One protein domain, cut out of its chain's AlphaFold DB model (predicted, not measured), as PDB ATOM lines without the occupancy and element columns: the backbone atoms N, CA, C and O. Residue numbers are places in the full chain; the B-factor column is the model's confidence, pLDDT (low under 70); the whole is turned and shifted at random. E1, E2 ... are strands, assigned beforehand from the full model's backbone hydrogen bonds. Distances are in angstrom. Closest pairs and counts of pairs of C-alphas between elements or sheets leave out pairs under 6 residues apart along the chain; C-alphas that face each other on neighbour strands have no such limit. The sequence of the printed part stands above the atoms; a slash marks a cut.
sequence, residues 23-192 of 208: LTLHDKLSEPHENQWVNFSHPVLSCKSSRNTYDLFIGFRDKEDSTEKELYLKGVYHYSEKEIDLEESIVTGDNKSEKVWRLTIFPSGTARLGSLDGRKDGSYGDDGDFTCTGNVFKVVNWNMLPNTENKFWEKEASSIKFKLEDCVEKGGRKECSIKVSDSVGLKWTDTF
ATOM      1  N   LEU A  23      13.430  -4.420 -14.846       42.66
ATOM      2  CA  LEU A  23      12.834  -3.102 -14.681       42.66
ATOM      3  C   LEU A  23      11.452  -3.117 -15.287       42.66
ATOM      4  O   LEU A  23      11.308  -3.378 -16.477       42.66
ATOM      5  N   THR A  24      10.444  -2.833 -14.475       44.88
ATOM      6  CA  THR A  24       9.098  -2.600 -14.990       44.88
ATOM      7  C   THR A  24       8.748  -1.146 -14.749       44.88
ATOM      8  O   THR A  24       8.483  -0.742 -13.620       44.88
ATOM      9  N   LEU A  25       8.744  -0.360 -15.823       43.50
ATOM     10  CA  LEU A  25       8.113   0.953 -15.826       43.50
ATOM     11  C   LEU A  25       6.601   0.750 -15.865       43.50
ATOM     12  O   LEU A  25       6.049   0.197 -16.822       43.50
ATOM     13  N   HIS A  26       5.925   1.164 -14.800       40.84
ATOM     14  CA  HIS A  26       4.476   1.266 -14.815       40.84
ATOM     15  C   HIS A  26       4.107   2.617 -15.428       40.84
ATOM     16  O   HIS A  26       4.292   3.662 -14.808       40.84
ATOM     17  N   ASP A  27       3.594   2.605 -16.659       39.25
ATOM     18  CA  ASP A  27       2.802   3.722 -17.174       39.25
ATOM     19  C   ASP A  27       1.540   3.813 -16.313       39.25
ATOM     20  O   ASP A  27       0.630   2.985 -16.428       39.25
ATOM     21  N   LYS A  28       1.472   4.801 -15.418       38.47
ATOM     22  CA  LYS A  28       0.168   5.288 -14.976       38.47
ATOM     23  C   LYS A  28      -0.450   5.983 -16.186       38.47
ATOM     24  O   LYS A  28      -0.102   7.106 -16.523       38.47
ATOM     25  N   LEU A  29      -1.321   5.251 -16.874       37.94
ATOM     26  CA  LEU A  29      -2.179   5.735 -17.949       37.94
ATOM     27  C   LEU A  29      -3.183   6.752 -17.393       37.94
ATOM     28  O   LEU A  29      -4.315   6.396 -17.089       37.94
ATOM     29  N   SER A  30      -2.739   7.992 -17.231       38.41
ATOM     30  CA  SER A  30      -3.494   9.221 -17.482       38.41
ATOM     31  C   SER A  30      -2.605  10.376 -17.031       38.41
ATOM     32  O   SER A  30      -2.414  10.562 -15.833       38.41
ATOM     33  N   GLU A  31      -2.095  11.117 -18.011       35.53
ATOM     34  CA  GLU A  31      -1.247  12.313 -17.896       35.53
ATOM     35  C   GLU A  31       0.268  12.059 -17.698       35.53
ATOM     36  O   GLU A  31       0.680  11.370 -16.765       35.53
ATOM     37  N   PRO A  32       1.127  12.614 -18.581       34.75
ATOM     38  CA  PRO A  32       2.577  12.529 -18.471       34.75
ATOM     39  C   PRO A  32       3.070  13.561 -17.451       34.75
ATOM     40  O   PRO A  32       3.660  14.570 -17.818       34.75
ATOM     41  N   HIS A  33       2.807  13.328 -16.169       34.91
ATOM     42  CA  HIS A  33       3.413  14.110 -15.096       34.91
ATOM     43  C   HIS A  33       4.197  13.203 -14.148       34.91
ATOM     44  O   HIS A  33       3.666  12.235 -13.613       34.91
ATOM     45  N   GLU A  34       5.482  13.548 -14.029       38.41
ATOM     46  CA  GLU A  34       6.406  13.350 -12.907       38.41
ATOM     47  C   GLU A  34       6.381  12.000 -12.166       38.41
ATOM     48  O   GLU A  34       5.434  11.621 -11.482       38.41
ATOM     49  N   ASN A  35       7.548  11.343 -12.175       38.28
ATOM     50  CA  ASN A  35       7.925  10.207 -11.324       38.28
ATOM     51  C   ASN A  35       7.490   8.829 -11.829       38.28
ATOM     52  O   ASN A  35       6.869   8.024 -11.130       38.28
ATOM     53  N   GLN A  36       7.907   8.509 -13.054       44.75
ATOM     54  CA  GLN A  36       7.935   7.125 -13.502       44.75
ATOM     55  C   GLN A  36       9.132   6.410 -12.862       44.75
ATOM     56  O   GLN A  36      10.242   6.412 -13.394       44.75
ATOM     57  N   TRP A  37       8.901   5.850 -11.675       41.28
ATOM     58  CA  TRP A  37       9.902   5.076 -10.954       41.28
ATOM     59  C   TRP A  37      10.236   3.810 -11.723       41.28
ATOM     60  O   TRP A  37       9.362   3.028 -12.108       41.28
ATOM     61  N   VAL A  38      11.529   3.582 -11.890       47.31
ATOM     62  CA  VAL A  38      12.017   2.259 -12.217       47.31
ATOM     63  C   VAL A  38      12.204   1.508 -10.917       47.31
ATOM     64  O   VAL A  38      13.193   1.690 -10.213       47.31
ATOM     65  N   ASN A  39      11.229   0.663 -10.600       46.62
ATOM     66  CA  ASN A  39      11.366  -0.279  -9.506       46.62
ATOM     67  C   ASN A  39      12.302  -1.392  -9.968       46.62
ATOM     68  O   ASN A  39      11.909  -2.320 -10.679       46.62
ATOM     69  N   PHE A  40      13.561  -1.266  -9.572       55.12
ATOM     70  CA  PHE A  40      14.456  -2.399  -9.491       55.12
ATOM     71  C   PHE A  40      13.869  -3.351  -8.454       55.12
ATOM     72  O   PHE A  40      13.724  -2.992  -7.290       55.12
ATOM     73  N   SER A  41      13.513  -4.564  -8.874       63.00
ATOM     74  CA  SER A  41      13.045  -5.591  -7.931       63.00
ATOM     75  C   SER A  41      14.112  -5.957  -6.893       63.00
ATOM     76  O   SER A  41      13.773  -6.484  -5.839       63.00
ATOM     77  N   HIS A  42      15.386  -5.681  -7.193       80.06
ATOM     78  CA  HIS A  42      16.531  -6.024  -6.362       80.06
ATOM     79  C   HIS A  42      17.621  -4.947  -6.462       80.06
ATOM     80  O   HIS A  42      17.862  -4.438  -7.565       80.06
ATOM     81  N   PRO A  43      18.294  -4.610  -5.350       90.69
ATOM     82  CA  PRO A  43      19.412  -3.679  -5.373       90.69
ATOM     83  C   PRO A  43      20.600  -4.242  -6.154       90.69
ATOM     84  O   PRO A  43      20.837  -5.450  -6.190       90.69
ATOM     85  N   VAL A  44      21.358  -3.341  -6.771       92.25
ATOM     86  CA  VAL A  44      22.644  -3.640  -7.416       92.25
ATOM     87  C   VAL A  44      23.690  -3.989  -6.359       92.25
ATOM     88  O   VAL A  44      24.465  -4.923  -6.548       92.25
ATOM     89  N   LEU A  45      23.679  -3.266  -5.238       94.44
ATOM     90  CA  LEU A  45      24.489  -3.544  -4.056       94.44
ATOM     91  C   LEU A  45      23.642  -3.343  -2.801       94.44
ATOM     92  O   LEU A  45      22.911  -2.360  -2.718       94.44
ATOM     93  N   SER A  46      23.786  -4.220  -1.810       95.00
ATOM     94  CA  SER A  46      23.234  -3.994  -0.467       95.00
ATOM     95  C   SER A  46      24.379  -3.851   0.525       95.00
ATOM     96  O   SER A  46      25.154  -4.790   0.731       95.00
ATOM     97  N   CYS A  47      24.526  -2.654   1.083       94.75
ATOM     98  CA  CYS A  47      25.655  -2.205   1.884       94.75
ATOM     99  C   CYS A  47      25.264  -2.105   3.354       94.75
ATOM    100  O   CYS A  47      24.417  -1.302   3.735       94.75
ATOM    101  N   LYS A  48      25.897  -2.921   4.196       94.56
ATOM    102  CA  LYS A  48      25.526  -3.094   5.598       94.56
ATOM    103  C   LYS A  48      26.661  -2.697   6.538       94.56
ATOM    104  O   LYS A  48      27.817  -3.052   6.315       94.56
ATOM    105  N   SER A  49      26.295  -2.014   7.615       90.69
ATOM    106  CA  SER A  49      27.120  -1.818   8.807       90.69
ATOM    107  C   SER A  49      26.488  -2.533  10.010       90.69
ATOM    108  O   SER A  49      25.501  -3.265   9.881       90.69
ATOM    109  N   SER A  50      27.047  -2.343  11.204       87.88
ATOM    110  CA  SER A  50      26.497  -2.915  12.440       87.88
ATOM    111  C   SER A  50      25.093  -2.394  12.778       87.88
ATOM    112  O   SER A  50      24.327  -3.096  13.437       87.88
ATOM    113  N   ARG A  51      24.746  -1.184  12.321       87.75
ATOM    114  CA  ARG A  51      23.503  -0.479  12.688       87.75
ATOM    115  C   ARG A  51      22.577  -0.208  11.514       87.75
ATOM    116  O   ARG A  51      21.367  -0.153  11.697       87.75
ATOM    117  N   ASN A  52      23.143  -0.029  10.328       89.88
ATOM    118  CA  ASN A  52      22.455   0.571   9.197       89.88
ATOM    119  C   ASN A  52      22.614  -0.309   7.950       89.88
ATOM    120  O   ASN A  52      23.561  -1.089   7.819       89.88
ATOM    121  N   THR A  53      21.670  -0.211   7.018       94.06
ATOM    122  CA  THR A  53      21.754  -0.870   5.709       94.06
ATOM    123  C   THR A  53      21.271   0.093   4.638       94.06
ATOM    124  O   THR A  53      20.189   0.670   4.758       94.06
ATOM    125  N   TYR A  54      22.093   0.270   3.612       93.94
ATOM    126  CA  TYR A  54      21.797   1.054   2.427       93.94
ATOM    127  C   TYR A  54      21.734   0.141   1.218       93.94
ATOM    128  O   TYR A  54      22.669  -0.608   0.946       93.94
ATOM    129  N   ASP A  55      20.652   0.250   0.469       94.88
ATOM    130  CA  ASP A  55      20.482  -0.445  -0.791       94.88
ATOM    131  C   ASP A  55      20.750   0.527  -1.936       94.88
ATOM    132  O   ASP A  55      20.191   1.626  -1.995       94.88
ATOM    133  N   LEU A  56      21.641   0.128  -2.839       94.69
ATOM    134  CA  LEU A  56      21.998   0.888  -4.023       94.69
ATOM    135  C   LEU A  56      21.285   0.289  -5.228       94.69
ATOM    136  O   LEU A  56      21.497  -0.869  -5.589       94.69
ATOM    137  N   PHE A  57      20.465   1.096  -5.875       93.38
ATOM    138  CA  PHE A  57      19.731   0.763  -7.082       93.38
ATOM    139  C   PHE A  57      20.289   1.573  -8.247       93.38
ATOM    140  O   PHE A  57      20.915   2.611  -8.057       93.38
ATOM    141  N   ILE A  58      20.038   1.138  -9.473       92.12
ATOM    142  CA  ILE A  58      20.103   2.073 -10.597       92.12
ATOM    143  C   ILE A  58      18.759   2.826 -10.605       92.12
ATOM    144  O   ILE A  58      17.730   2.293 -10.213       92.12
ATOM    145  N   GLY A  59      18.744   4.094 -10.972       89.75
ATOM    146  CA  GLY A  59      17.542   4.922 -11.030       89.75
ATOM    147  C   GLY A  59      17.491   5.689 -12.339       89.75
ATOM    148  O   GLY A  59      18.493   5.773 -13.045       89.75
ATOM    149  N   PHE A  60      16.328   6.255 -12.652       86.75
ATOM    150  CA  PHE A  60      16.189   7.273 -13.691       86.75
ATOM    151  C   PHE A  60      15.901   8.607 -13.026       86.75
ATOM    152  O   PHE A  60      15.093   8.663 -12.099       86.75
ATOM    153  N   ARG A  61      16.523   9.664 -13.529       86.81
ATOM    154  CA  ARG A  61      16.176  11.043 -13.198       86.81
ATOM    155  C   ARG A  61      16.196  11.885 -14.457       86.81
ATOM    156  O   ARG A  61      16.813  11.492 -15.449       86.81
ATOM    157  N   ASP A  62      15.519  13.016 -14.413       86.69
ATOM    158  CA  ASP A  62      15.597  13.987 -15.493       86.69
ATOM    159  C   ASP A  62      16.985  14.632 -15.473       86.69
ATOM    160  O   ASP A  62      17.560  14.893 -14.411       86.69
ATOM    161  N   LYS A  63      17.560  14.815 -16.656       87.06
ATOM    162  CA  LYS A  63      18.821  15.530 -16.806       87.06
ATOM    163  C   LYS A  63      18.541  17.025 -16.671       87.06
ATOM    164  O   LYS A  63      17.552  17.517 -17.205       87.06
ATOM    165  N   GLU A  64      19.415  17.735 -15.964       87.62
ATOM    166  CA  GLU A  64      19.288  19.181 -15.761       87.62
ATOM    167  C   GLU A  64      19.099  19.903 -17.106       87.62
ATOM    168  O   GLU A  64      19.797  19.608 -18.082       87.62
ATOM    169  N   ASP A  65      18.093  20.780 -17.167       89.06
ATOM    170  CA  ASP A  65      17.684  21.537 -18.357       89.06
ATOM    171  C   ASP A  65      17.361  20.700 -19.612       89.06
ATOM    172  O   ASP A  65      17.449  21.184 -20.744       89.06
ATOM    173  N   SER A  66      16.962  19.437 -19.443       89.00
ATOM    174  CA  SER A  66      16.634  18.542 -20.553       89.00
ATOM    175  C   SER A  66      15.378  17.718 -20.284       89.00
ATOM    176  O   SER A  66      15.039  17.390 -19.152       89.00
ATOM    177  N   THR A  67      14.682  17.341 -21.355       83.00
ATOM    178  CA  THR A  67      13.602  16.340 -21.307       83.00
ATOM    179  C   THR A  67      14.139  14.908 -21.374       83.00
ATOM    180  O   THR A  67      13.377  13.941 -21.292       83.00
ATOM    181  N   GLU A  68      15.452  14.755 -21.551       84.12
ATOM    182  CA  GLU A  68      16.127  13.468 -21.526       84.12
ATOM    183  C   GLU A  68      16.241  12.945 -20.096       84.12
ATOM    184  O   GLU A  68      16.577  13.673 -19.163       84.12
ATOM    185  N   LYS A  69      16.040  11.635 -19.940       84.69
ATOM    186  CA  LYS A  69      16.312  10.941 -18.684       84.69
ATOM    187  C   LYS A  69      17.718  10.369 -18.691       84.69
ATOM    188  O   LYS A  69      18.142   9.776 -19.683       84.69
ATOM    189  N   GLU A  70      18.401  10.463 -17.561       89.19
ATOM    190  CA  GLU A  70      19.668   9.782 -17.332       89.19
ATOM    191  C   GLU A  70      19.542   8.675 -16.284       89.19
ATOM    192  O   GLU A  70      18.698   8.717 -15.385       89.19
ATOM    193  N   LEU A  71      20.403   7.665 -16.418       91.88
ATOM    194  CA  LEU A  71      20.552   6.611 -15.429       91.88
ATOM    195  C   LEU A  71      21.605   7.002 -14.391       91.88
ATOM    196  O   LEU A  71      22.726   7.374 -14.746       91.88
ATOM    197  N   TYR A  72      21.283   6.821 -13.118       92.31
ATOM    198  CA  TYR A  72      22.183   7.136 -12.010       92.31
ATOM    199  C   TYR A  72      22.161   6.045 -10.940       92.31
ATOM    200  O   TYR A  72      21.280   5.188 -10.937       92.31
ATOM    201  N   LEU A  73      23.151   6.047 -10.048       93.69
ATOM    202  CA  LEU A  73      23.142   5.186  -8.870       93.69
ATOM    203  C   LEU A  73      22.338   5.890  -7.773       93.69
ATOM    204  O   LEU A  73      22.686   6.994  -7.365       93.69
ATOM    205  N   LYS A  74      21.264   5.254  -7.319       93.00
ATOM    206  CA  LYS A  74      20.367   5.732  -6.270       93.00
ATOM    207  C   LYS A  74      20.644   4.968  -4.983       93.00
ATOM    208  O   LYS A  74      20.628   3.741  -5.002       93.00
ATOM    209  N   GLY A  75      20.842   5.665  -3.871       93.69
ATOM    210  CA  GLY A  75      20.949   5.044  -2.553       93.69
ATOM    211  C   GLY A  75      19.661   5.196  -1.756       93.69
ATOM    212  O   GLY A  75      19.050   6.262  -1.759       93.69
ATOM    213  N   VAL A  76      19.250   4.150  -1.048       93.12
ATOM    214  CA  VAL A  76      18.059   4.164  -0.192       93.12
ATOM    215  C   VAL A  76      18.384   3.520   1.148       93.12
ATOM    216  O   VAL A  76      19.030   2.476   1.207       93.12
ATOM    217  N   TYR A  77      17.930   4.127   2.241       92.19
ATOM    218  CA  TYR A  77      17.983   3.496   3.554       92.19
ATOM    219  C   TYR A  77      16.961   2.364   3.639       92.19
ATOM    220  O   TYR A  77      15.759   2.604   3.528       92.19
ATOM    221  N   HIS A  78      17.438   1.142   3.880       90.62
ATOM    222  CA  HIS A  78      16.645  -0.084   3.763       90.62
ATOM    223  C   HIS A  78      15.345  -0.056   4.583       90.62
ATOM    224  O   HIS A  78      14.299  -0.484   4.111       90.62
ATOM    225  N   TYR A  79      15.388   0.472   5.811       87.69
ATOM    226  CA  TYR A  79      14.255   0.380   6.740       87.69
ATOM    227  C   TYR A  79      13.203   1.479   6.592       87.69
ATOM    228  O   TYR A  79      12.055   1.265   6.973       87.69
ATOM    229  N   SER A  80      13.584   2.666   6.122       89.44
ATOM    230  CA  SER A  80      12.652   3.798   5.992       89.44
ATOM    231  C   SER A  80      12.308   4.126   4.549       89.44
ATOM    232  O   SER A  80      11.516   5.036   4.319       89.44
ATOM    233  N   GLU A  81      12.947   3.445   3.594       87.44
ATOM    234  CA  GLU A  81      12.880   3.735   2.161       87.44
ATOM    235  C   GLU A  81      13.259   5.188   1.814       87.44
ATOM    236  O   GLU A  81      13.001   5.676   0.713       87.44
ATOM    237  N   LYS A  82      13.911   5.899   2.745       90.75
ATOM    238  CA  LYS A  82      14.364   7.270   2.529       90.75
ATOM    239  C   LYS A  82      15.588   7.262   1.621       90.75
ATOM    240  O   LYS A  82      16.586   6.607   1.922       90.75
ATOM    241  N   GLU A  83      15.515   8.021   0.536       90.88
ATOM    242  CA  GLU A  83      16.645   8.245  -0.362       90.88
ATOM    243  C   GLU A  83      17.784   8.964   0.369       90.88
ATOM    244  O   GLU A  83      17.552   9.889   1.156       90.88
ATOM    245  N   ILE A  84      19.011   8.504   0.128       91.00
ATOM    246  CA  ILE A  84      20.224   9.208   0.540       91.00
ATOM    247  C   ILE A  84      20.772   9.999  -0.638       91.00
ATOM    248  O   ILE A  84      20.758   9.533  -1.779       91.00
ATOM    249  N   ASP A  85      21.276  11.191  -0.347       91.94
ATOM    250  CA  ASP A  85      21.884  12.045  -1.352       91.94
ATOM    251  C   ASP A  85      23.328  11.595  -1.619       91.94
ATOM    252  O   ASP A  85      24.271  12.005  -0.947       91.94
ATOM    253  N   LEU A  86      23.514  10.722  -2.615       92.06
ATOM    254  CA  LEU A  86      24.848  10.290  -3.060       92.06
ATOM    255  C   LEU A  86      25.640  11.404  -3.774       92.06
ATOM    256  O   LEU A  86      26.819  11.218  -4.103       92.06
ATOM    257  N   GLU A  87      25.009  12.547  -4.036       91.19
ATOM    258  CA  GLU A  87      25.633  13.756  -4.567       91.19
ATOM    259  C   GLU A  87      25.932  14.787  -3.474       91.19
ATOM    260  O   GLU A  87      26.505  15.834  -3.789       91.19
ATOM    261  N   GLU A  88      25.649  14.475  -2.207       88.06
ATOM    262  CA  GLU A  88      26.000  15.315  -1.069       88.06
ATOM    263  C   GLU A  88      27.492  15.660  -1.106       88.06
ATOM    264  O   GLU A  88      28.357  14.809  -1.350       88.06
ATOM    265  N   SER A  89      27.800  16.935  -0.874       87.50
ATOM    266  CA  SER A  89      29.168  17.432  -0.820       87.50
ATOM    267  C   SER A  89      29.445  18.172   0.475       87.50
ATOM    268  O   SER A  89      28.615  18.962   0.924       87.50
ATOM    269  N   ILE A  90      30.648  17.995   1.003       82.50
ATOM    270  CA  ILE A  90      31.170  18.753   2.137       82.50
ATOM    271  C   ILE A  90      32.212  19.761   1.660       82.50
ATOM    272  O   ILE A  90      32.927  19.526   0.686       82.50
ATOM    273  N   VAL A  91      32.304  20.893   2.356       81.81
ATOM    274  CA  VAL A  91      33.352  21.891   2.122       81.81
ATOM    275  C   VAL A  91      34.521  21.587   3.051       81.81
ATOM    276  O   VAL A  91      34.375  21.599   4.274       81.81
ATOM    277  N   THR A  92      35.688  21.307   2.477       75.12
ATOM    278  CA  THR A  92      36.924  21.091   3.233       75.12
ATOM    279  C   THR A  92      37.623  22.425   3.520       75.12
ATOM    280  O   THR A  92      37.263  23.470   2.980       75.12
ATOM    281  N   GLY A  93      38.631  22.415   4.403       68.69
ATOM    282  CA  GLY A  93      39.281  23.632   4.919       68.69
ATOM    283  C   GLY A  93      39.898  24.572   3.871       68.69
ATOM    284  O   GLY A  93      40.160  25.724   4.198       68.69
ATOM    285  N   ASP A  94      40.076  24.107   2.632       77.56
ATOM    286  CA  ASP A  94      40.577  24.896   1.498       77.56
ATOM    287  C   ASP A  94      39.445  25.489   0.626       77.56
ATOM    288  O   ASP A  94      39.693  25.896  -0.508       77.56
ATOM    289  N   ASN A  95      38.193  25.490   1.102       77.56
ATOM    290  CA  ASN A  95      36.984  25.793   0.313       77.56
ATOM    291  C   ASN A  95      36.778  24.861  -0.895       77.56
ATOM    292  O   ASN A  95      36.085  25.212  -1.852       77.56
ATOM    293  N   LYS A  96      37.372  23.665  -0.870       78.00
ATOM    294  CA  LYS A  96      37.133  22.644  -1.891       78.00
ATOM    295  C   LYS A  96      35.886  21.855  -1.513       78.00
ATOM    296  O   LYS A  96      35.739  21.437  -0.369       78.00
ATOM    297  N   SER A  97      34.989  21.681  -2.476       80.31
ATOM    298  CA  SER A  97      33.828  20.806  -2.336       80.31
ATOM    299  C   SER A  97      34.240  19.382  -2.701       80.31
ATOM    300  O   SER A  97      34.795  19.160  -3.778       80.31
ATOM    301  N   GLU A  98      33.988  18.430  -1.808       82.56
ATOM    302  CA  GLU A  98      34.229  17.006  -2.041       82.56
ATOM    303  C   GLU A  98      32.943  16.216  -1.816       82.56
ATOM    304  O   GLU A  98      32.216  16.466  -0.854       82.56
ATOM    305  N   LYS A  99      32.652  15.253  -2.699       86.31
ATOM    306  CA  LYS A  99      31.491  14.373  -2.529       86.31
ATOM    307  C   LYS A  99      31.696  13.441  -1.342       86.31
ATOM    308  O   LYS A  99      32.734  12.781  -1.246       86.31
ATOM    309  N   VAL A 100      30.675  13.365  -0.491       86.81
ATOM    310  CA  VAL A 100      30.681  12.590   0.753       86.81
ATOM    311  C   VAL A 100      30.800  11.102   0.459       86.81
ATOM    312  O   VAL A 100      31.633  10.425   1.048       86.81
ATOM    313  N   TRP A 101      30.002  10.580  -0.470       91.44
ATOM    314  CA  TRP A 101      29.869   9.138  -0.658       91.44
ATOM    315  C   TRP A 101      30.886   8.571  -1.651       91.44
ATOM    316  O   TRP A 101      30.937   8.962  -2.821       91.44
ATOM    317  N   ARG A 102      31.667   7.587  -1.198       93.12
ATOM    318  CA  ARG A 102      32.696   6.878  -1.969       93.12
ATOM    319  C   ARG A 102      32.338   5.401  -2.077       93.12
ATOM    320  O   ARG A 102      31.962   4.779  -1.088       93.12
ATOM    321  N   LEU A 103      32.479   4.830  -3.268       94.25
ATOM    322  CA  LEU A 103      32.405   3.387  -3.462       94.25
ATOM    323  C   LEU A 103      33.821   2.851  -3.665       94.25
ATOM    324  O   LEU A 103      34.496   3.227  -4.625       94.25
ATOM    325  N   THR A 104      34.248   1.960  -2.778       94.25
ATOM    326  CA  THR A 104      35.512   1.229  -2.870       94.25
ATOM    327  C   THR A 104      35.226  -0.202  -3.336       94.25
ATOM    328  O   THR A 104      34.326  -0.852  -2.813       94.25
ATOM    329  N   ILE A 105      35.980  -0.728  -4.298       94.25
ATOM    330  CA  ILE A 105      35.913  -2.131  -4.735       94.25
ATOM    331  C   ILE A 105      37.275  -2.773  -4.496       94.25
ATOM    332  O   ILE A 105      38.306  -2.186  -4.828       94.25
ATOM    333  N   PHE A 106      37.279  -3.980  -3.937       92.31
ATOM    334  CA  PHE A 106      38.481  -4.750  -3.630       92.31
ATOM    335  C   PHE A 106      38.656  -5.933  -4.599       92.31
ATOM    336  O   PHE A 106      37.668  -6.440  -5.133       92.31
ATOM    337  N   PRO A 107      39.889  -6.436  -4.805       89.56
ATOM    338  CA  PRO A 107      40.166  -7.586  -5.670       89.56
ATOM    339  C   PRO A 107      39.407  -8.860  -5.294       89.56
ATOM    340  O   PRO A 107      39.179  -9.705  -6.153       89.56
ATOM    341  N   SER A 108      38.985  -8.987  -4.034       87.50
ATOM    342  CA  SER A 108      38.120 -10.076  -3.567       87.50
ATOM    343  C   SER A 108      36.723 -10.069  -4.205       87.50
ATOM    344  O   SER A 108      35.985 -11.039  -4.055       87.50
ATOM    345  N   GLY A 109      36.332  -8.981  -4.879       85.31
ATOM    346  CA  GLY A 109      34.967  -8.737  -5.350       85.31
ATOM    347  C   GLY A 109      34.055  -8.128  -4.282       85.31
ATOM    348  O   GLY A 109      32.891  -7.848  -4.555       85.31
ATOM    349  N   THR A 110      34.566  -7.907  -3.067       89.94
ATOM    350  CA  THR A 110      33.864  -7.146  -2.029       89.94
ATOM    351  C   THR A 110      33.863  -5.667  -2.404       89.94
ATOM    352  O   THR A 110      34.872  -5.142  -2.877       89.94
ATOM    353  N   ALA A 111      32.748  -4.986  -2.158       94.31
ATOM    354  CA  ALA A 111      32.662  -3.537  -2.263       94.31
ATOM    355  C   ALA A 111      32.373  -2.921  -0.890       94.31
ATOM    356  O   ALA A 111      31.872  -3.596   0.010       94.31
ATOM    357  N   ARG A 112      32.697  -1.644  -0.724       94.44
ATOM    358  CA  ARG A 112      32.417  -0.852   0.471       94.44
ATOM    359  C   ARG A 112      31.851   0.495   0.054       94.44
ATOM    360  O   ARG A 112      32.417   1.142  -0.821       94.44
ATOM    361  N   LEU A 113      30.757   0.912   0.676       93.81
ATOM    362  CA  LEU A 113      30.256   2.278   0.586       93.81
ATOM    363  C   LEU A 113      30.751   3.018   1.828       93.81
ATOM    364  O   LEU A 113      30.443   2.599   2.939       93.81
ATOM    365  N   GLY A 114      31.552   4.057   1.632       90.00
ATOM    366  CA  GLY A 114      32.112   4.889   2.694       90.00
ATOM    367  C   GLY A 114      31.597   6.324   2.602       90.00
ATOM    368  O   GLY A 114      31.300   6.795   1.499       90.00
ATOM    369  N   SER A 115      31.521   7.032   3.726       85.12
ATOM    370  CA  SER A 115      31.368   8.490   3.747       85.12
ATOM    371  C   SER A 115      32.685   9.175   4.123       85.12
ATOM    372  O   SER A 115      33.423   8.707   4.985       85.12
ATOM    373  N   LEU A 116      32.992  10.300   3.475       77.31
ATOM    374  CA  LEU A 116      34.008  11.228   3.954       77.31
ATOM    375  C   LEU A 116      33.412  11.974   5.150       77.31
ATOM    376  O   LEU A 116      32.535  12.822   4.971       77.31
ATOM    377  N   ASP A 117      33.851  11.672   6.368       62.59
ATOM    378  CA  ASP A 117      33.543  12.522   7.508       62.59
ATOM    379  C   ASP A 117      34.532  13.697   7.539       62.59
ATOM    380  O   ASP A 117      35.745  13.547   7.463       62.59
ATOM    381  N   GLY A 118      34.022  14.929   7.611       50.22
ATOM    382  CA  GLY A 118      34.838  16.154   7.614       50.22
ATOM    383  C   GLY A 118      35.708  16.347   8.869       50.22
ATOM    384  O   GLY A 118      36.076  17.479   9.195       50.22
ATOM    385  N   ARG A 119      36.001  15.279   9.620       53.69
ATOM    386  CA  ARG A 119      36.796  15.313  10.846       53.69
ATOM    387  C   ARG A 119      38.283  15.272  10.498       53.69
ATOM    388  O   ARG A 119      38.796  14.330   9.912       53.69
ATOM    389  N   LYS A 120      38.999  16.334  10.876       46.09
ATOM    390  CA  LYS A 120      40.449  16.490  10.655       46.09
ATOM    391  C   LYS A 120      41.326  15.654  11.602       46.09
ATOM    392  O   LYS A 120      42.546  15.748  11.515       46.09
ATOM    393  N   ASP A 121      40.741  14.897  12.526       50.41
ATOM    394  CA  ASP A 121      41.464  14.173  13.580       50.41
ATOM    395  C   ASP A 121      41.804  12.718  13.212       50.41
ATOM    396  O   ASP A 121      42.428  12.021  14.010       50.41
ATOM    397  N   GLY A 122      41.430  12.259  12.010       42.38
ATOM    398  CA  GLY A 122      41.670  10.882  11.562       42.38
ATOM    399  C   GLY A 122      40.831   9.840  12.306       42.38
ATOM    400  O   GLY A 122      41.074   8.642  12.160       42.38
ATOM    401  N   SER A 123      39.852  10.282  13.101       43.19
ATOM    402  CA  SER A 123      38.922   9.422  13.817       43.19
ATOM    403  C   SER A 123      37.714   9.158  12.921       43.19
ATOM    404  O   SER A 123      36.635   9.718  13.123       43.19
ATOM    405  N   TYR A 124      37.931   8.331  11.891       49.19
ATOM    406  CA  TYR A 124      36.865   7.798  11.047       49.19
ATOM    407  C   TYR A 124      35.922   7.007  11.950       49.19
ATOM    408  O   TYR A 124      36.287   5.951  12.471       49.19
ATOM    409  N   GLY A 125      34.740   7.552  12.229       41.81
ATOM    410  CA  GLY A 125      33.784   6.863  13.087       41.81
ATOM    411  C   GLY A 125      33.353   5.537  12.457       41.81
ATOM    412  O   GLY A 125      33.053   5.492  11.266       41.81
ATOM    413  N   ASP A 126      33.224   4.485  13.271       45.72
ATOM    414  CA  ASP A 126      32.669   3.159  12.921       45.72
ATOM    415  C   ASP A 126      31.284   3.199  12.220       45.72
ATOM    416  O   ASP A 126      30.761   2.173  11.784       45.72
ATOM    417  N   ASP A 127      30.663   4.376  12.119       51.88
ATOM    418  CA  ASP A 127      29.381   4.615  11.459       51.88
ATOM    419  C   ASP A 127      29.512   4.906   9.939       51.88
ATOM    420  O   ASP A 127      28.486   5.016   9.263       51.88
ATOM    421  N   GLY A 128      30.733   5.030   9.393       61.25
ATOM    422  CA  GLY A 128      30.980   5.500   8.018       61.25
ATOM    423  C   GLY A 128      31.192   4.426   6.945       61.25
ATOM    424  O   GLY A 128      31.018   4.730   5.768       61.25
ATOM    425  N   ASP A 129      31.523   3.184   7.318       79.44
ATOM    426  CA  ASP A 129      31.925   2.131   6.377       79.44
ATOM    427  C   ASP A 129      30.912   0.980   6.294       79.44
ATOM    428  O   ASP A 129      30.684   0.221   7.239       79.44
ATOM    429  N   PHE A 130      30.330   0.803   5.113       91.69
ATOM    430  CA  PHE A 130      29.310  -0.200   4.836       91.69
ATOM    431  C   PHE A 130      29.872  -1.270   3.918       91.69
ATOM    432  O   PHE A 130      30.212  -0.990   2.771       91.69
ATOM    433  N   THR A 131      29.921  -2.517   4.381       94.50
ATOM    434  CA  THR A 131      30.327  -3.633   3.519       94.50
ATOM    435  C   THR A 131      29.178  -3.988   2.587       94.50
ATOM    436  O   THR A 131      28.085  -4.333   3.033       94.50
ATOM    437  N   CYS A 132      29.428  -3.910   1.286       94.62
ATOM    438  CA  CYS A 132      28.454  -4.200   0.253       94.62
ATOM    439  C   CYS A 132      28.508  -5.662  -0.175       94.62
ATOM    440  O   CYS A 132      29.562  -6.224  -0.482       94.62
ATOM    441  N   THR A 133      27.326  -6.257  -0.232       88.00
ATOM    442  CA  THR A 133      27.066  -7.542  -0.867       88.00
ATOM    443  C   THR A 133      26.626  -7.315  -2.312       88.00
ATOM    444  O   THR A 133      25.989  -6.309  -2.626       88.00
ATOM    445  N   GLY A 134      26.991  -8.253  -3.189       79.56
ATOM    446  CA  GLY A 134      26.796  -8.147  -4.636       79.56
ATOM    447  C   GLY A 134      28.123  -7.931  -5.361       79.56
ATOM    448  O   GLY A 134      28.652  -6.829  -5.413       79.56
ATOM    449  N   ASN A 135      28.679  -8.995  -5.944       87.81
ATOM    450  CA  ASN A 135      29.865  -8.897  -6.797       87.81
ATOM    451  C   ASN A 135      29.433  -8.634  -8.248       87.81
ATOM    452  O   ASN A 135      29.415  -9.531  -9.095       87.81
ATOM    453  N   VAL A 136      28.985  -7.406  -8.493       92.31
ATOM    454  CA  VAL A 136      28.391  -6.994  -9.775       92.31
ATOM    455  C   VAL A 136      29.346  -6.177 -10.635       92.31
ATOM    456  O   VAL A 136      29.178  -6.132 -11.849       92.31
ATOM    457  N   PHE A 137      30.371  -5.566 -10.036       94.12
ATOM    458  CA  PHE A 137      31.344  -4.741 -10.744       94.12
ATOM    459  C   PHE A 137      32.671  -5.471 -10.952       94.12
ATOM    460  O   PHE A 137      33.243  -6.056 -10.037       94.12
ATOM    461  N   LYS A 138      33.202  -5.353 -12.164       94.44
ATOM    462  CA  LYS A 138      34.553  -5.738 -12.553       94.44
ATOM    463  C   LYS A 138      35.371  -4.472 -12.770       94.44
ATOM    464  O   LYS A 138      35.055  -3.658 -13.639       94.44
ATOM    465  N   VAL A 139      36.431  -4.312 -11.988       94.75
ATOM    466  CA  VAL A 139      37.366  -3.191 -12.124       94.75
ATOM    467  C   VAL A 139      38.273  -3.434 -13.327       94.75
ATOM    468  O   VAL A 139      38.908  -4.484 -13.433       94.75
ATOM    469  N   VAL A 140      38.338  -2.457 -14.230       92.94
ATOM    470  CA  VAL A 140      39.228  -2.488 -15.400       92.94
ATOM    471  C   VAL A 140      40.617  -1.976 -15.023       92.94
ATOM    472  O   VAL A 140      41.613  -2.580 -15.409       92.94
ATOM    473  N   ASN A 141      40.677  -0.906 -14.223       88.88
ATOM    474  CA  ASN A 141      41.918  -0.261 -13.795       88.88
ATOM    475  C   ASN A 141      41.950  -0.140 -12.268       88.88
ATOM    476  O   ASN A 141      41.127   0.561 -11.684       88.88
ATOM    477  N   TRP A 142      42.896  -0.826 -11.628       92.00
ATOM    478  CA  TRP A 142      43.070  -0.798 -10.176       92.00
ATOM    479  C   TRP A 142      43.958   0.373  -9.747       92.00
ATOM    480  O   TRP A 142      44.997   0.617 -10.361       92.00
ATOM    481  N   ASN A 143      43.597   1.036  -8.649       87.25
ATOM    482  CA  ASN A 143      44.505   1.911  -7.917       87.25
ATOM    483  C   ASN A 143      45.516   1.035  -7.159       87.25
ATOM    484  O   ASN A 143      45.147   0.026  -6.548       87.25
ATOM    485  N   MET A 144      46.792   1.417  -7.201       82.19
ATOM    486  CA  MET A 144      47.862   0.782  -6.428       82.19
ATOM    487  C   MET A 144      48.424   1.807  -5.454       82.19
ATOM    488  O   MET A 144      48.865   2.878  -5.874       82.19
ATOM    489  N   LEU A 145      48.409   1.490  -4.161       75.19
ATOM    490  CA  LEU A 145      49.116   2.312  -3.186       75.19
ATOM    491  C   LEU A 145      50.627   2.088  -3.320       75.19
ATOM    492  O   LEU A 145      51.057   0.940  -3.478       75.19
ATOM    493  N   PRO A 146      51.447   3.148  -3.212       71.25
ATOM    494  CA  PRO A 146      52.896   3.003  -3.176       71.25
ATOM    495  C   PRO A 146      53.308   2.044  -2.053       71.25
ATOM    496  O   PRO A 146      52.845   2.179  -0.923       71.25
ATOM    497  N   ASN A 147      54.197   1.096  -2.356       73.25
ATOM    498  CA  ASN A 147      54.785   0.154  -1.391       73.25
ATOM    499  C   ASN A 147      53.811  -0.835  -0.723       73.25
ATOM    500  O   ASN A 147      54.148  -1.408   0.312       73.25
ATOM    501  N   THR A 148      52.633  -1.081  -1.303       72.19
ATOM    502  CA  THR A 148      51.759  -2.175  -0.853       72.19
ATOM    503  C   THR A 148      51.259  -2.991  -2.039       72.19
ATOM    504  O   THR A 148      51.053  -2.461  -3.129       72.19
ATOM    505  N   GLU A 149      51.011  -4.282  -1.826       72.88
ATOM    506  CA  GLU A 149      50.330  -5.132  -2.814       72.88
ATOM    507  C   GLU A 149      48.804  -4.919  -2.819       72.88
ATOM    508  O   GLU A 149      48.082  -5.517  -3.622       72.88
ATOM    509  N   ASN A 150      48.302  -4.035  -1.949       80.44
ATOM    510  CA  ASN A 150      46.883  -3.768  -1.787       80.44
ATOM    511  C   ASN A 150      46.366  -2.942  -2.968       80.44
ATOM    512  O   ASN A 150      46.554  -1.726  -3.056       80.44
ATOM    513  N   LYS A 151      45.695  -3.634  -3.888       88.88
ATOM    514  CA  LYS A 151      44.928  -3.035  -4.979       88.88
ATOM    515  C   LYS A 151      43.524  -2.716  -4.488       88.88
ATOM    516  O   LYS A 151      42.925  -3.520  -3.781       88.88
ATOM    517  N   PHE A 152      42.981  -1.588  -4.908       92.06
ATOM    518  CA  PHE A 152      41.557  -1.278  -4.774       92.06
ATOM    519  C   PHE A 152      41.147  -0.322  -5.888       92.06
ATOM    520  O   PHE A 152      41.985   0.234  -6.586       92.06
ATOM    521  N   TRP A 153      39.857  -0.145  -6.096       94.12
ATOM    522  CA  TRP A 153      39.326   0.930  -6.920       94.12
ATOM    523  C   TRP A 153      38.453   1.793  -6.031       94.12
ATOM    524  O   TRP A 153      37.724   1.255  -5.207       94.12
ATOM    525  N   GLU A 154      38.538   3.109  -6.168       92.56
ATOM    526  CA  GLU A 154      37.710   4.024  -5.390       92.56
ATOM    527  C   GLU A 154      37.376   5.273  -6.195       92.56
ATOM    528  O   GLU A 154      38.264   5.916  -6.769       92.56
ATOM    529  N   LYS A 155      36.087   5.618  -6.218       93.62
ATOM    530  CA  LYS A 155      35.551   6.870  -6.758       93.62
ATOM    531  C   LYS A 155      34.313   7.297  -5.973       93.62
ATOM    532  O   LYS A 155      33.792   6.565  -5.139       93.62
ATOM    533  N   GLU A 156      33.844   8.502  -6.261       94.00
ATOM    534  CA  GLU A 156      32.567   9.027  -5.775       94.00
ATOM    535  C   GLU A 156      31.428   8.143  -6.285       94.00
ATOM    536  O   GLU A 156      31.389   7.822  -7.477       94.00
ATOM    537  N   ALA A 157      30.500   7.752  -5.413       93.94
ATOM    538  CA  ALA A 157      29.402   6.861  -5.787       93.94
ATOM    539  C   ALA A 157      28.547   7.461  -6.922       93.94
ATOM    540  O   ALA A 157      28.197   6.769  -7.879       93.94
ATOM    541  N   SER A 158      28.304   8.774  -6.874       93.62
ATOM    542  CA  SER A 158      27.569   9.538  -7.893       93.62
ATOM    543  C   SER A 158      28.300   9.698  -9.233       93.62
ATOM    544  O   SER A 158      27.666  10.009 -10.247       93.62
ATOM    545  N   SER A 159      29.613   9.442  -9.281       93.88
ATOM    546  CA  SER A 159      30.372   9.457 -10.539       93.88
ATOM    547  C   SER A 159      30.086   8.238 -11.421       93.88
ATOM    548  O   SER A 159      30.354   8.276 -12.624       93.88
ATOM    549  N   ILE A 160      29.519   7.164 -10.855       93.94
ATOM    550  CA  ILE A 160      29.148   5.954 -11.593       93.94
ATOM    551  C   ILE A 160      27.899   6.255 -12.424       93.94
ATOM    552  O   ILE A 160      26.773   6.263 -11.928       93.94
ATOM    553  N   LYS A 161      28.117   6.515 -13.713       92.00
ATOM    554  CA  LYS A 161      27.055   6.752 -14.695       92.00
ATOM    555  C   LYS A 161      26.759   5.486 -15.485       92.00
ATOM    556  O   LYS A 161      27.653   4.668 -15.724       92.00
ATOM    557  N   PHE A 162      25.518   5.353 -15.938       94.25
ATOM    558  CA  PHE A 162      25.087   4.232 -16.768       94.25
ATOM    559  C   PHE A 162      24.501   4.720 -18.090       94.25
ATOM    560  O   PHE A 162      24.016   5.844 -18.198       94.25
ATOM    561  N   LYS A 163      24.525   3.847 -19.093       94.19
ATOM    562  CA  LYS A 163      23.943   4.077 -20.417       94.19
ATOM    563  C   LYS A 163      23.070   2.900 -20.829       94.19
ATOM    564  O   LYS A 163      23.303   1.767 -20.406       94.19
ATOM    565  N   LEU A 164      22.068   3.186 -21.652       92.56
ATOM    566  CA  LEU A 164      21.244   2.177 -22.308       92.56
ATOM    567  C   LEU A 164      21.846   1.864 -23.676       92.56
ATOM    568  O   LEU A 164      22.071   2.771 -24.471       92.56
ATOM    569  N   GLU A 165      22.084   0.587 -23.948       94.81
ATOM    570  CA  GLU A 165      22.603   0.091 -25.225       94.81
ATOM    571  C   GLU A 165      21.801  -1.126 -25.695       94.81
ATOM    572  O   GLU A 165      20.995  -1.682 -24.944       94.81
ATOM    573  N   ASP A 166      22.015  -1.540 -26.944       95.25
ATOM    574  CA  ASP A 166      21.442  -2.763 -27.519       95.25
ATOM    575  C   ASP A 166      19.916  -2.867 -27.346       95.25
ATOM    576  O   ASP A 166      19.382  -3.900 -26.939       95.25
ATOM    577  N   CYS A 167      19.203  -1.768 -27.603       92.56
ATOM    578  CA  CYS A 167      17.756  -1.725 -27.454       92.56
ATOM    579  C   CYS A 167      17.047  -2.521 -28.559       92.56
ATOM    580  O   CYS A 167      17.188  -2.199 -29.738       92.56
ATOM    581  N   VAL A 168      16.226  -3.500 -28.179       94.38
ATOM    582  CA  VAL A 168      15.445  -4.343 -29.094       94.38
ATOM    583  C   VAL A 168      13.961  -4.236 -28.769       94.38
ATOM    584  O   VAL A 168      13.556  -4.296 -27.608       94.38
ATOM    585  N   GLU A 169      13.131  -4.107 -29.800       92.88
ATOM    586  CA  GLU A 169      11.676  -4.124 -29.662       92.88
ATOM    587  C   GLU A 169      11.130  -5.544 -29.836       92.88
ATOM    588  O   GLU A 169      11.402  -6.218 -30.831       92.88
ATOM    589  N   LYS A 170      10.356  -6.019 -28.857       87.19
ATOM    590  CA  LYS A 170       9.736  -7.347 -28.884       87.19
ATOM    591  C   LYS A 170       8.412  -7.339 -28.126       87.19
ATOM    592  O   LYS A 170       8.363  -7.043 -26.937       87.19
ATOM    593  N   GLY A 171       7.324  -7.692 -28.814       85.25
ATOM    594  CA  GLY A 171       6.005  -7.869 -28.190       85.25
ATOM    595  C   GLY A 171       5.454  -6.609 -27.507       85.25
ATOM    596  O   GLY A 171       4.951  -6.698 -26.391       85.25
ATOM    597  N   GLY A 172       5.590  -5.437 -28.142       85.94
ATOM    598  CA  GLY A 172       5.106  -4.156 -27.597       85.94
ATOM    599  C   GLY A 172       5.953  -3.591 -26.450       85.94
ATOM    600  O   GLY A 172       5.523  -2.684 -25.736       85.94
ATOM    601  N   ARG A 173       7.154  -4.137 -26.242       85.25
ATOM    602  CA  ARG A 173       8.124  -3.661 -25.255       85.25
ATOM    603  C   ARG A 173       9.448  -3.358 -25.935       85.25
ATOM    604  O   ARG A 173       9.810  -4.033 -26.895       85.25
ATOM    605  N   LYS A 174      10.173  -2.379 -25.407       85.94
ATOM    606  CA  LYS A 174      11.556  -2.075 -25.775       85.94
ATOM    607  C   LYS A 174      12.459  -2.528 -24.635       85.94
ATOM    608  O   LYS A 174      12.320  -2.043 -23.518       85.94
ATOM    609  N   GLU A 175      13.348  -3.473 -24.897       88.50
ATOM    610  CA  GLU A 175      14.325  -3.978 -23.930       88.50
ATOM    611  C   GLU A 175      15.703  -3.419 -24.269       88.50
ATOM    612  O   GLU A 175      16.163  -3.608 -25.386       88.50
ATOM    613  N   CYS A 176      16.372  -2.765 -23.328       88.94
ATOM    614  CA  CYS A 176      17.719  -2.221 -23.493       88.94
ATOM    615  C   CYS A 176      18.661  -2.825 -22.451       88.94
ATOM    616  O   CYS A 176      18.288  -2.988 -21.289       88.94
ATOM    617  N   SER A 177      19.900  -3.113 -22.831       93.12
ATOM    618  CA  SER A 177      20.957  -3.478 -21.887       93.12
ATOM    619  C   SER A 177      21.439  -2.237 -21.139       93.12
ATOM    620  O   SER A 177      21.646  -1.190 -21.748       93.12
ATOM    621  N   ILE A 178      21.652  -2.339 -19.828       93.19
ATOM    622  CA  ILE A 178      22.288  -1.264 -19.057       93.19
ATOM    623  C   ILE A 178      23.788  -1.533 -19.004       93.19
ATOM    624  O   ILE A 178      24.214  -2.611 -18.592       93.19
ATOM    625  N   LYS A 179      24.606  -0.549 -19.367       95.31
ATOM    626  CA  LYS A 179      26.069  -0.609 -19.255       95.31
ATOM    627  C   LYS A 179      26.572   0.461 -18.300       95.31
ATOM    628  O   LYS A 179      26.019   1.556 -18.246       95.31
ATOM    629  N   VAL A 180      27.645   0.152 -17.578       94.75
ATOM    630  CA  VAL A 180      28.422   1.167 -16.858       94.75
ATOM    631  C   VAL A 180      29.175   2.011 -17.885       94.75
ATOM    632  O   VAL A 180      29.698   1.470 -18.860       94.75
ATOM    633  N   SER A 181      29.199   3.328 -17.702       92.88
ATOM    634  CA  SER A 181      29.993   4.225 -18.542       92.88
ATOM    635  C   SER A 181      31.484   3.905 -18.406       92.88
ATOM    636  O   SER A 181      31.993   3.749 -17.295       92.88
ATOM    637  N   ASP A 182      32.212   3.873 -19.525       88.31
ATOM    638  CA  ASP A 182      33.645   3.544 -19.542       88.31
ATOM    639  C   ASP A 182      34.505   4.564 -18.765       88.31
ATOM    640  O   ASP A 182      35.617   4.252 -18.337       88.31
ATOM    641  N   SER A 183      33.974   5.769 -18.522       86.25
ATOM    642  CA  SER A 183      34.659   6.885 -17.854       86.25
ATOM    643  C   SER A 183      35.137   6.589 -16.428       86.25
ATOM    644  O   SER A 183      36.059   7.248 -15.950       86.25
ATOM    645  N   VAL A 184      34.540   5.613 -15.739       90.19
ATOM    646  CA  VAL A 184      34.878   5.290 -14.342       90.19
ATOM    647  C   VAL A 184      35.774   4.059 -14.188       90.19
ATOM    648  O   VAL A 184      36.164   3.722 -13.071       90.19
ATOM    649  N   GLY A 185      36.145   3.391 -15.287       92.88
ATOM    650  CA  GLY A 185      37.005   2.202 -15.237       92.88
ATOM    651  C   GLY A 185      36.339   0.976 -14.600       92.88
ATOM    652  O   GLY A 185      37.037   0.093 -14.098       92.88
ATOM    653  N   LEU A 186      35.006   0.916 -14.626       94.56
ATOM    654  CA  LEU A 186      34.203  -0.213 -14.166       94.56
ATOM    655  C   LEU A 186      33.422  -0.832 -15.323       94.56
ATOM    656  O   LEU A 186      33.000  -0.142 -16.248       94.56
ATOM    657  N   LYS A 187      33.188  -2.136 -15.231       95.81
ATOM    658  CA  LYS A 187      32.258  -2.888 -16.079       95.81
ATOM    659  C   LYS A 187      31.388  -3.777 -15.205       95.81
ATOM    660  O   LYS A 187      31.710  -3.999 -14.041       95.81
ATOM    661  N   TRP A 188      30.304  -4.306 -15.757       94.69
ATOM    662  CA  TRP A 188      29.602  -5.400 -15.093       94.69
ATOM    663  C   TRP A 188      30.458  -6.671 -15.091       94.69
ATOM    664  O   TRP A 188      31.305  -6.859 -15.969       94.69
ATOM    665  N   THR A 189      30.266  -7.531 -14.094       94.19
ATOM    666  CA  THR A 189      30.787  -8.901 -14.126       94.19
ATOM    667  C   THR A 189      30.073  -9.708 -15.208       94.19
ATOM    668  O   THR A 189      28.941  -9.410 -15.581       94.19
ATOM    669  N   ASP A 190      30.715 -10.766 -15.708       92.12
ATOM    670  CA  ASP A 190      30.159 -11.576 -16.804       92.12
ATOM    671  C   ASP A 190      28.843 -12.284 -16.403       92.12
ATOM    672  O   ASP A 190      28.030 -12.655 -17.251       92.12
ATOM    673  N   THR A 191      28.602 -12.427 -15.094       89.44
ATOM    674  CA  THR A 191      27.395 -13.020 -14.502       89.44
ATOM    675  C   THR A 191      26.280 -12.012 -14.212       89.44
ATOM    676  O   THR A 191      25.175 -12.432 -13.865       89.44
ATOM    677  N   PHE A 192      26.525 -10.705 -14.357       90.62
ATOM    678  CA  PHE A 192      25.551  -9.657 -14.054       90.62
ATOM    679  C   PHE A 192      25.226  -8.828 -15.301       90.62
ATOM    680  O   PHE A 192      26.030  -8.035 -15.774       90.62
TER     681      PHE A 192
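This is residues 23 to 192 of the 208 residues of an uncharacterized protein of Mycoplasma ovis str. Michigan (UniProt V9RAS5). One antiparallel sheet of seven strands, curled like part of a barrel and left open between its edge strands E5 and E12, folds back on itself into two leaves, E5 E4 E3 and E9 E8 E12, with E10 as the hinge. A long hairpin, E13 and E14, reaches away from beside E5, its tip at residues 169 to 174 sticking out, and three small strand pairs, E1 with E2, E6 with E7 and E11 with E15, lie round the sheet. The printed part has 170 residues, with 15 named strands, E1 to E15 in order along the chain, and no named helix; the sheet's order is E5 - E4 - E3 - E10 - E9 - E8 - E12. The class is all strand, with 79 residues, under half, in named elements. The whole is compact, with a radius of gyration of the C-alphas of 17.7 A, yet elongated, spanning 56 by 32 by 32 A.

In the large sheet, E5 is residues 69 to 77, 23.5 A long, E4 is 53 to 62, 26.6 A, E3 is 45 to 48, E10 is 129 to 133, E9 is 111 to 115, E8 is 101 to 105, and E12 is 151 to 156, 17.3 A. E13 is residues 162 to 170, 22.7 A, and E14 is 173 to 180, 22.5 A. The short strands are E1, 23 to 25; E2, 38 to 40; E6, 89 to 91; E7, 97 to 99; E11, 137 to 139; and E15, 186 to 188. C-alpha 23 is at (12.834, -3.102, -14.681), C-alpha 53 at (21.754, -0.870, 5.709) and C-alpha 188 at (29.602, -5.400, -15.093).

The sheet is strongly twisted; its two leaves have 12 pairs of C-alphas within 11 A. E3 E4 E5 and E8 E9 E10 are meanders, each strand the antiparallel neighbour of the one before. N 57 and O 74 of E4 and E5 are 2.8 A apart, and N 131 and O 48 of E10 and E3 2.9 A, within hydrogen-bond range. E4 bends by 60 degrees at residue 58. The closest C-alphas of E5 and E13 are those of Leu 71 and Phe 162, 5.3 A. In the hairpin E13 and E14, N 168 and O 175 are 2.8 A apart. The closest C-alphas of E14 and E15 are those of Val 180 and Lys 187, 5.6 A; N 138 and O 187 of E11 and E15 are 2.8 A apart. E7 pairs with E6, N 98 and O 90 at 2.9 A, and runs on into E8 at 49 degrees. C-alphas 25 and 38 of the hairpin E1 and E2 face each other at 5.5 A, and Val 38 of E2 comes within 6.2 A of Gly 59 of E4, C-alpha to C-alpha.

The two C-alphas farthest apart, those of Ser 30 and Asn 147, are 61.1 A apart. The printed part has no cut. The links E1 to E2, E5 to E6, E9 to E10 and E11 to E12 are long. The mean pLDDT of the printed part is 81.2; residues 23 to 41, residue 93 and residues 117 to 128 are under 70.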